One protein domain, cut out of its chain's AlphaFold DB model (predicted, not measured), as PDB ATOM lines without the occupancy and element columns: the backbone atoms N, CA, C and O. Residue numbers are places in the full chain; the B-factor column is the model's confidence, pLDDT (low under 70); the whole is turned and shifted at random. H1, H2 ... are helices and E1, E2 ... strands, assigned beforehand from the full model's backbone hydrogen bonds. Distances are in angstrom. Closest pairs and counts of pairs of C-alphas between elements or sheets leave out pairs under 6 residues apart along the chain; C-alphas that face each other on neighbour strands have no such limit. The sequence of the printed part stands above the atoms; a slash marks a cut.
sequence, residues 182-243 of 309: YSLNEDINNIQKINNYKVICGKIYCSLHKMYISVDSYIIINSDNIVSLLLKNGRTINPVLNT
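Overview. This is residues 182 to 243 of the 309 residues of an uncharacterized protein of viral metagenome (UniProt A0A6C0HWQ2). Two small two-stranded sheets, the E2 and E3 hairpin and the pair E1 and E4, stand at different places in a compact, loop-rich body, with one short helix, H1, packed on E2. E5 lies farthest out, near the last printed residue, where residues 240 to 241 pair antiparallel with the first residues, 182 to 183. The printed part has 62 residues with one named helix and five named strands, in the order E1, E2, E3, H1, E4, E5; both sheets are antiparallel. The class is mixed, helices and strands, though under half of the residues are in named elements. The radius of gyration of the C-alphas is 10.6 A, and the spans are 28 by 28 by 17 A.

Arrangement. E1, residues 191 to 194, is the antiparallel neighbour of E4, residues 229 to 231, at 158 degrees, with N 192 and O 230 at 2.8 A. E2, residues 203 to 206, forms a hairpin with E3, residues 211 to 214, at 133 degrees, with N 204 and O 213 at 2.9 A. The closest C-alphas of E1 and E2, Ile 194 and Ile 204, are 8.0 A apart. The closest C-alphas of E2 and H1, residues 215 to 221, are Lys 203 and Val 215, at 5.3 A. E1 and H1 are near each other. Every O i to N i+4 pair of H1 is within hydrogen-bond range. E5, residues 240 to 242, pairs with no named strand and is apart from H1.

Along the chain. E1 begins at C-alpha 191 (24.016, 43.039, -13.048). E2 measures 9.2 A, E3 and H1 10.0 A each. E5 ends at C-alpha 242 (7.561, 41.293, -22.876).

Size, cuts and confidence. The C-alphas farthest apart, Lys 210 and Thr 243, are 29.4 A apart. The printed part has no cut and no long link. Residues 241 to 243 are under 70 in pLDDT.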
ATOM      1  N   TYR A 182      10.856  37.011 -21.983       74.69
ATOM      2  CA  TYR A 182      11.286  37.879 -20.892       74.69
ATOM      3  C   TYR A 182      12.488  38.694 -21.346       74.69
ATOM      4  O   TYR A 182      13.402  38.153 -21.970       74.69
ATOM      5  N   SER A 183      12.493  39.982 -21.014       72.94
ATOM      6  CA  SER A 183      13.597  40.889 -21.317       72.94
ATOM      7  C   SER A 183      14.063  41.637 -20.073       72.94
ATOM      8  O   SER A 183      13.388  41.693 -19.039       72.94
ATOM      9  N   LEU A 184      15.260  42.207 -20.184       74.44
ATOM     10  CA  LEU A 184      15.813  43.118 -19.200       74.44
ATOM     11  C   LEU A 184      15.708  44.547 -19.706       74.44
ATOM     12  O   LEU A 184      16.109  44.843 -20.826       74.44
ATOM     13  N   ASN A 185      15.236  45.430 -18.832       74.38
ATOM     14  CA  ASN A 185      15.251  46.875 -19.057       74.38
ATOM     15  C   ASN A 185      16.427  47.544 -18.320       74.38
ATOM     16  O   ASN A 185      16.382  48.733 -18.024       74.38
ATOM     17  N   GLU A 186      17.462  46.774 -17.985       81.50
ATOM     18  CA  GLU A 186      18.669  47.242 -17.303       81.50
ATOM     19  C   GLU A 186      19.899  46.920 -18.147       81.50
ATOM     20  O   GLU A 186      19.944  45.899 -18.834       81.50
ATOM     21  N   ASP A 187      20.931  47.755 -18.035       83.19
ATOM     22  CA  ASP A 187      22.239  47.457 -18.615       83.19
ATOM     23  C   ASP A 187      22.811  46.177 -17.984       83.19
ATOM     24  O   ASP A 187      23.017  46.090 -16.768       83.19
ATOM     25  N   ILE A 188      23.107  45.188 -18.827       84.56
ATOM     26  CA  ILE A 188      23.680  43.895 -18.440       84.56
ATOM     27  C   ILE A 188      24.962  44.073 -17.612       84.56
ATOM     28  O   ILE A 188      25.228  43.292 -16.693       84.56
ATOM     29  N   ASN A 189      25.740  45.127 -17.875       85.81
ATOM     30  CA  ASN A 189      26.967  45.424 -17.138       85.81
ATOM     31  C   ASN A 189      26.718  45.854 -15.687       85.81
ATOM     32  O   ASN A 189      27.648  45.820 -14.871       85.81
ATOM     33  N   ASN A 190      25.490  46.239 -15.338       90.44
ATOM     34  CA  ASN A 190      25.103  46.608 -13.979       90.44
ATOM     35  C   ASN A 190      24.656  45.415 -13.133       90.44
ATOM     36  O   ASN A 190      24.514  45.556 -11.916       90.44
ATOM     37  N   ILE A 191      24.482  44.240 -13.736       91.75
ATOM     38  CA  ILE A 191      24.016  43.039 -13.048       91.75
ATOM     39  C   ILE A 191      25.205  42.346 -12.375       91.75
ATOM     40  O   ILE A 191      26.187  41.981 -13.020       91.75
ATOM     41  N   GLN A 192      25.117  42.148 -11.060       94.38
ATOM     42  CA  GLN A 192      26.162  41.507 -10.257       94.38
ATOM     43  C   GLN A 192      25.865  40.028  -9.999       94.38
ATOM     44  O   GLN A 192      26.773  39.189 -10.027       94.38
ATOM     45  N   LYS A 193      24.601  39.700  -9.714       94.56
ATOM     46  CA  LYS A 193      24.145  38.329  -9.474       94.56
ATOM     47  C   LYS A 193      22.778  38.099 -10.089       94.56
ATOM     48  O   LYS A 193      21.966  39.016 -10.158       94.56
ATOM     49  N   ILE A 194      22.529  36.853 -10.464       91.06
ATOM     50  CA  ILE A 194      21.196  36.355 -10.796       91.06
ATOM     51  C   ILE A 194      20.946  35.154  -9.899       91.06
ATOM     52  O   ILE A 194      21.691  34.168  -9.939       91.06
ATOM     53  N   ASN A 195      19.925  35.247  -9.054       89.06
ATOM     54  CA  ASN A 195      19.735  34.361  -7.914       89.06
ATOM     55  C   ASN A 195      21.054  34.266  -7.113       89.06
ATOM     56  O   ASN A 195      21.635  35.283  -6.731       89.06
ATOM     57  N   ASN A 196      21.576  33.054  -6.915       87.44
ATOM     58  CA  ASN A 196      22.832  32.826  -6.194       87.44
ATOM     59  C   ASN A 196      24.075  32.792  -7.099       87.44
ATOM     60  O   ASN A 196      25.188  32.607  -6.608       87.44
ATOM     61  N   TYR A 197      23.915  32.969  -8.411       92.12
ATOM     62  CA  TYR A 197      25.014  32.887  -9.367       92.12
ATOM     63  C   TYR A 197      25.616  34.262  -9.638       92.12
ATOM     64  O   TYR A 197      24.909  35.244  -9.852       92.12
ATOM     65  N   LYS A 198      26.949  34.324  -9.655       94.31
ATOM     66  CA  LYS A 198      27.695  35.541  -9.983       94.31
ATOM     67  C   LYS A 198      27.677  35.790 -11.491       94.31
ATOM     68  O   LYS A 198      27.930  34.872 -12.270       94.31
ATOM     69  N   VAL A 199      27.456  37.044 -11.871       94.62
ATOM     70  CA  VAL A 199      27.631  37.526 -13.242       94.62
ATOM     71  C   VAL A 199      29.055  38.055 -13.411       94.62
ATOM     72  O   VAL A 199      29.571  38.783 -12.560       94.62
ATOM     73  N   ILE A 200      29.715  37.652 -14.494       92.31
ATOM     74  CA  ILE A 200      31.084  38.045 -14.839       92.31
ATOM     75  C   ILE A 200      31.062  38.508 -16.294       92.31
ATOM     76  O   ILE A 200      30.740  37.719 -17.179       92.31
ATOM     77  N   CYS A 201      31.377  39.784 -16.538       89.06
ATOM     78  CA  CYS A 201      31.415  40.373 -17.885       89.06
ATOM     79  C   CYS A 201      30.126  40.112 -18.693       89.06
ATOM     80  O   CYS A 201      30.181  39.632 -19.823       89.06
ATOM     81  N   GLY A 202      28.961  40.339 -18.074       88.81
ATOM     82  CA  GLY A 202      27.655  40.126 -18.708       88.81
ATOM     83  C   GLY A 202      27.297  38.664 -19.000       88.81
ATOM     84  O   GLY A 202      26.333  38.396 -19.719       88.81
ATOM     85  N   LYS A 203      28.054  37.710 -18.445       92.62
ATOM     86  CA  LYS A 203      27.810  36.273 -18.590       92.62
ATOM     87  C   LYS A 203      27.568  35.589 -17.253       92.62
ATOM     88  O   LYS A 203      28.096  35.990 -16.216       92.62
ATOM     89  N   ILE A 204      26.809  34.503 -17.301       94.12
ATOM     90  CA  ILE A 204      26.447  33.669 -16.156       94.12
ATOM     91  C   ILE A 204      26.609  32.193 -16.517       94.12
ATOM     92  O   ILE A 204      26.312  31.774 -17.638       94.12
ATOM     93  N   TYR A 205      27.095  31.396 -15.566       92.81
ATOM     94  CA  TYR A 205      27.201  29.953 -15.748       92.81
ATOM     95  C   TYR A 205      25.808  29.319 -15.804       92.81
ATOM     96  O   TYR A 205      25.034  29.400 -14.852       92.81
ATOM     97  N   CYS A 206      25.503  28.654 -16.914       89.44
ATOM     98  CA  CYS A 206      24.264  27.919 -17.097       89.44
ATOM     99  C   CYS A 206      24.520  26.422 -16.943       89.44
ATOM    100  O   CYS A 206      25.220  25.825 -17.759       89.44
ATOM    101  N   SER A 207      23.916  25.789 -15.936       85.81
ATOM    102  CA  SER A 207      24.078  24.351 -15.669       85.81
ATOM    103  C   SER A 207      23.565  23.462 -16.806       85.81
ATOM    104  O   SER A 207      24.162  22.422 -17.080       85.81
ATOM    105  N   LEU A 208      22.503  23.895 -17.496       83.56
ATOM    106  CA  LEU A 208      21.927  23.202 -18.649       83.56
ATOM    107  C   LEU A 208      22.941  23.053 -19.789       83.56
ATOM    108  O   LEU A 208      22.990  22.018 -20.449       83.56
ATOM    109  N   HIS A 209      23.740  24.094 -20.009       83.38
ATOM    110  CA  HIS A 209      24.765  24.128 -21.043       83.38
ATOM    111  C   HIS A 209      26.144  23.731 -20.513       83.38
ATOM    112  O   HIS A 209      26.973  23.280 -21.276       83.38
ATOM    113  N   LYS A 210      26.400  23.833 -19.208       86.50
ATOM    114  CA  LYS A 210      27.738  23.698 -18.611       86.50
ATOM    115  C   LYS A 210      28.756  24.710 -19.158       86.50
ATOM    116  O   LYS A 210      29.945  24.418 -19.225       86.50
ATOM    117  N   MET A 211      28.297  25.916 -19.500       89.31
ATOM    118  CA  MET A 211      29.146  27.026 -19.948       89.31
ATOM    119  C   MET A 211      28.630  28.375 -19.434       89.31
ATOM    120  O   MET A 211      27.498  28.482 -18.960       89.31
ATOM    121  N   TYR A 212      29.446  29.418 -19.591       91.06
ATOM    122  CA  TYR A 212      29.015  30.804 -19.418       91.06
ATOM    123  C   TYR A 212      28.277  31.302 -20.663       91.06
ATOM    124  O   TYR A 212      28.865  31.365 -21.742       91.06
ATOM    125  N   ILE A 213      27.015  31.688 -20.503       91.62
ATOM    126  CA  ILE A 213      26.171  32.269 -21.559       91.62
ATOM    127  C   ILE A 213      25.843  33.727 -21.235       91.62
ATOM    128  O   ILE A 213      26.047  34.156 -20.095       91.62
ATOM    129  N   SER A 214      25.350  34.491 -22.214       89.94
ATOM    130  CA  SER A 214      24.863  35.847 -21.944       89.94
ATOM    131  C   SER A 214      23.733  35.821 -20.912       89.94
ATOM    132  O   SER A 214      22.967  34.855 -20.815       89.94
ATOM    133  N   VAL A 215      23.645  36.886 -20.119       89.75
ATOM    134  CA  VAL A 215      22.573  37.050 -19.132       89.75
ATOM    135  C   VAL A 215      21.188  36.964 -19.785       89.75
ATOM    136  O   VAL A 215      20.326  36.268 -19.249       89.75
ATOM    137  N   ASP A 216      20.999  37.566 -20.961       86.31
ATOM    138  CA  ASP A 216      19.730  37.497 -21.698       86.31
ATOM    139  C   ASP A 216      19.344  36.056 -22.018       86.31
ATOM    140  O   ASP A 216      18.264  35.601 -21.635       86.31
ATOM    141  N   SER A 217      20.263  35.294 -22.625       89.31
ATOM    142  CA  SER A 217      20.036  33.881 -22.933       89.31
ATOM    143  C   SER A 217      19.653  33.102 -21.676       89.31
ATOM    144  O   SER A 217      18.718  32.305 -21.697       89.31
ATOM    145  N   TYR A 218      20.341  33.349 -20.557       90.88
ATOM    146  CA  TYR A 218      20.053  32.670 -19.297       90.88
ATOM    147  C   TYR A 218      18.637  32.942 -18.790       90.88
ATOM    148  O   TYR A 218      17.958  32.005 -18.366       90.88
ATOM    149  N   ILE A 219      18.193  34.198 -18.829       88.94
ATOM    150  CA  ILE A 219      16.862  34.603 -18.364       88.94
ATOM    151  C   ILE A 219      15.782  33.943 -19.203       88.94
ATOM    152  O   ILE A 219      14.861  33.351 -18.648       88.94
ATOM    153  N   ILE A 220      15.931  33.979 -20.525       87.75
ATOM    154  CA  ILE A 220      14.972  33.402 -21.466       87.75
ATOM    155  C   ILE A 220      14.828  31.890 -21.234       87.75
ATOM    156  O   ILE A 220      13.720  31.370 -21.074       87.75
ATOM    157  N   ILE A 221      15.958  31.181 -21.150       88.31
ATOM    158  CA  ILE A 221      15.989  29.730 -20.922       88.31
ATOM    159  C   ILE A 221      15.317  29.374 -19.589       88.31
ATOM    160  O   ILE A 221      14.601  28.377 -19.509       88.31
ATOM    161  N   ASN A 222      15.541  30.178 -18.545       86.56
ATOM    162  CA  ASN A 222      15.089  29.897 -17.181       86.56
ATOM    163  C   ASN A 222      13.802  30.626 -16.782       86.56
ATOM    164  O   ASN A 222      13.474  30.634 -15.599       86.56
ATOM    165  N   SER A 223      13.067  31.212 -17.726       82.50
ATOM    166  CA  SER A 223      11.980  32.141 -17.391       82.50
ATOM    167  C   SER A 223      10.767  31.520 -16.686       82.50
ATOM    168  O   SER A 223       9.932  32.242 -16.157       82.50
ATOM    169  N   ASP A 224      10.671  30.191 -16.647       81.62
ATOM    170  CA  ASP A 224       9.641  29.470 -15.883       81.62
ATOM    171  C   ASP A 224       9.926  29.473 -14.375       81.62
ATOM    172  O   ASP A 224       9.051  29.158 -13.563       81.62
ATOM    173  N   ASN A 225      11.170  29.788 -14.011       82.12
ATOM    174  CA  ASN A 225      11.632  29.899 -12.643       82.12
ATOM    175  C   ASN A 225      11.585  31.360 -12.198       82.12
ATOM    176  O   ASN A 225      11.732  32.284 -12.997       82.12
ATOM    177  N   ILE A 226      11.462  31.574 -10.890       76.19
ATOM    178  CA  ILE A 226      11.648  32.906 -10.316       76.19
ATOM    179  C   ILE A 226      13.119  33.299 -10.515       76.19
ATOM    180  O   ILE A 226      14.035  32.646 -10.003       76.19
ATOM    181  N   VAL A 227      13.335  34.359 -11.290       82.81
ATOM    182  CA  VAL A 227      14.648  34.950 -11.546       82.81
ATOM    183  C   VAL A 227      14.702  36.311 -10.863       82.81
ATOM    184  O   VAL A 227      13.919  37.197 -11.186       82.81
ATOM    185  N   SER A 228      15.637  36.469  -9.934       87.62
ATOM    186  CA  SER A 228      15.901  37.717  -9.221       87.62
ATOM    187  C   SER A 228      17.304  38.212  -9.560       87.62
ATOM    188  O   SER A 228      18.250  37.422  -9.567       87.62
ATOM    189  N   LEU A 229      17.460  39.500  -9.861       91.19
ATOM    190  CA  LEU A 229      18.739  40.097 -10.242       91.19
ATOM    191  C   LEU A 229      19.177  41.123  -9.208       91.19
ATOM    192  O   LEU A 229      18.426  42.045  -8.904       91.19
ATOM    193  N   LEU A 230      20.411  40.994  -8.723       93.12
ATOM    194  CA  LEU A 230      21.053  41.978  -7.858       93.12
ATOM    195  C   LEU A 230      21.939  42.891  -8.704       93.12
ATOM    196  O   LEU A 230      22.884  42.424  -9.351       93.12
ATOM    197  N   LEU A 231      21.653  44.186  -8.670       92.75
ATOM    198  CA  LEU A 231      22.432  45.212  -9.349       92.75
ATOM    199  C   LEU A 231      23.620  45.665  -8.491       92.75
ATOM    200  O   LEU A 231      23.601  45.565  -7.264       92.75
ATOM    201  N   LYS A 232      24.639  46.253  -9.130       91.38
ATOM    202  CA  LYS A 232      25.816  46.834  -8.453       91.38
ATOM    203  C   LYS A 232      25.465  47.887  -7.395       91.38
ATOM    204  O   LYS A 232      26.225  48.066  -6.451       91.38
ATOM    205  N   ASN A 233      24.325  48.567  -7.540       91.25
ATOM    206  CA  ASN A 233      23.833  49.552  -6.572       91.25
ATOM    207  C   ASN A 233      22.994  48.941  -5.434       91.25
ATOM    208  O   ASN A 233      22.335  49.674  -4.703       91.25
ATOM    209  N   GLY A 234      22.986  47.613  -5.295       91.19
ATOM    210  CA  GLY A 234      22.302  46.897  -4.218       91.19
ATOM    211  C   GLY A 234      20.801  46.702  -4.428       91.19
ATOM    212  O   GLY A 234      20.175  45.993  -3.644       91.19
ATOM    213  N   ARG A 235      20.208  47.285  -5.481       92.88
ATOM    214  CA  ARG A 235      18.798  47.057  -5.818       92.88
ATOM    215  C   ARG A 235      18.596  45.651  -6.369       92.88
ATOM    216  O   ARG A 235      19.420  45.153  -7.138       92.88
ATOM    217  N   THR A 236      17.448  45.074  -6.036       91.25
ATOM    218  CA  THR A 236      16.980  43.810  -6.599       91.25
ATOM    219  C   THR A 236      15.830  44.070  -7.561       91.25
ATOM    220  O   THR A 236      14.889  44.780  -7.212       91.25
ATOM    221  N   ILE A 237      15.897  43.485  -8.753       88.75
ATOM    222  CA  ILE A 237      14.842  43.564  -9.769       88.75
ATOM    223  C   ILE A 237      14.470  42.168 -10.277       88.75
ATOM    224  O   ILE A 237      15.201  41.203 -10.050       88.75
ATOM    225  N   ASN A 238      13.358  42.074 -11.002       86.19
ATOM    226  CA  ASN A 238      12.948  40.871 -11.726       86.19
ATOM    227  C   ASN A 238      12.901  41.172 -13.236       86.19
ATOM    228  O   ASN A 238      12.639  42.324 -13.597       86.19
ATOM    229  N   PRO A 239      13.124  40.179 -14.120       81.81
ATOM    230  CA  PRO A 239      12.903  40.354 -15.551       81.81
ATOM    231  C   PRO A 239      11.462  40.767 -15.837       81.81
ATOM    232  O   PRO A 239      10.530  40.323 -15.161       81.81
ATOM    233  N   VAL A 240      11.281  41.589 -16.866       75.25
ATOM    234  CA  VAL A 240       9.960  42.071 -17.269       75.25
ATOM    235  C   VAL A 240       9.399  41.127 -18.328       75.25
ATOM    236  O   VAL A 240      10.117  40.703 -19.237       75.25
ATOM    237  N   LEU A 241       8.115  40.781 -18.205       67.44
ATOM    238  CA  LEU A 241       7.398  40.113 -19.287       67.44
ATOM    239  C   LEU A 241       7.293  41.063 -20.473       67.44
ATOM    240  O   LEU A 241       6.676  42.122 -20.363       67.44
ATOM    241  N   ASN A 242       7.820  40.641 -21.612       62.41
ATOM    242  CA  ASN A 242       7.561  41.293 -22.876       62.41
ATOM    243  C   ASN A 242       6.456  40.495 -23.573       62.41
ATOM    244  O   ASN A 242       6.694  39.457 -24.195       62.41
ATOM    245  N   THR A 243       5.207  40.923 -23.385       49.69
ATOM    246  CA  THR A 243       4.092  40.343 -24.130       49.69
ATOM    247  C   THR A 243       4.194  40.858 -25.559       49.69
ATOM    248  O   THR A 243       4.141  42.060 -25.812       49.69
TER     249      THR A 243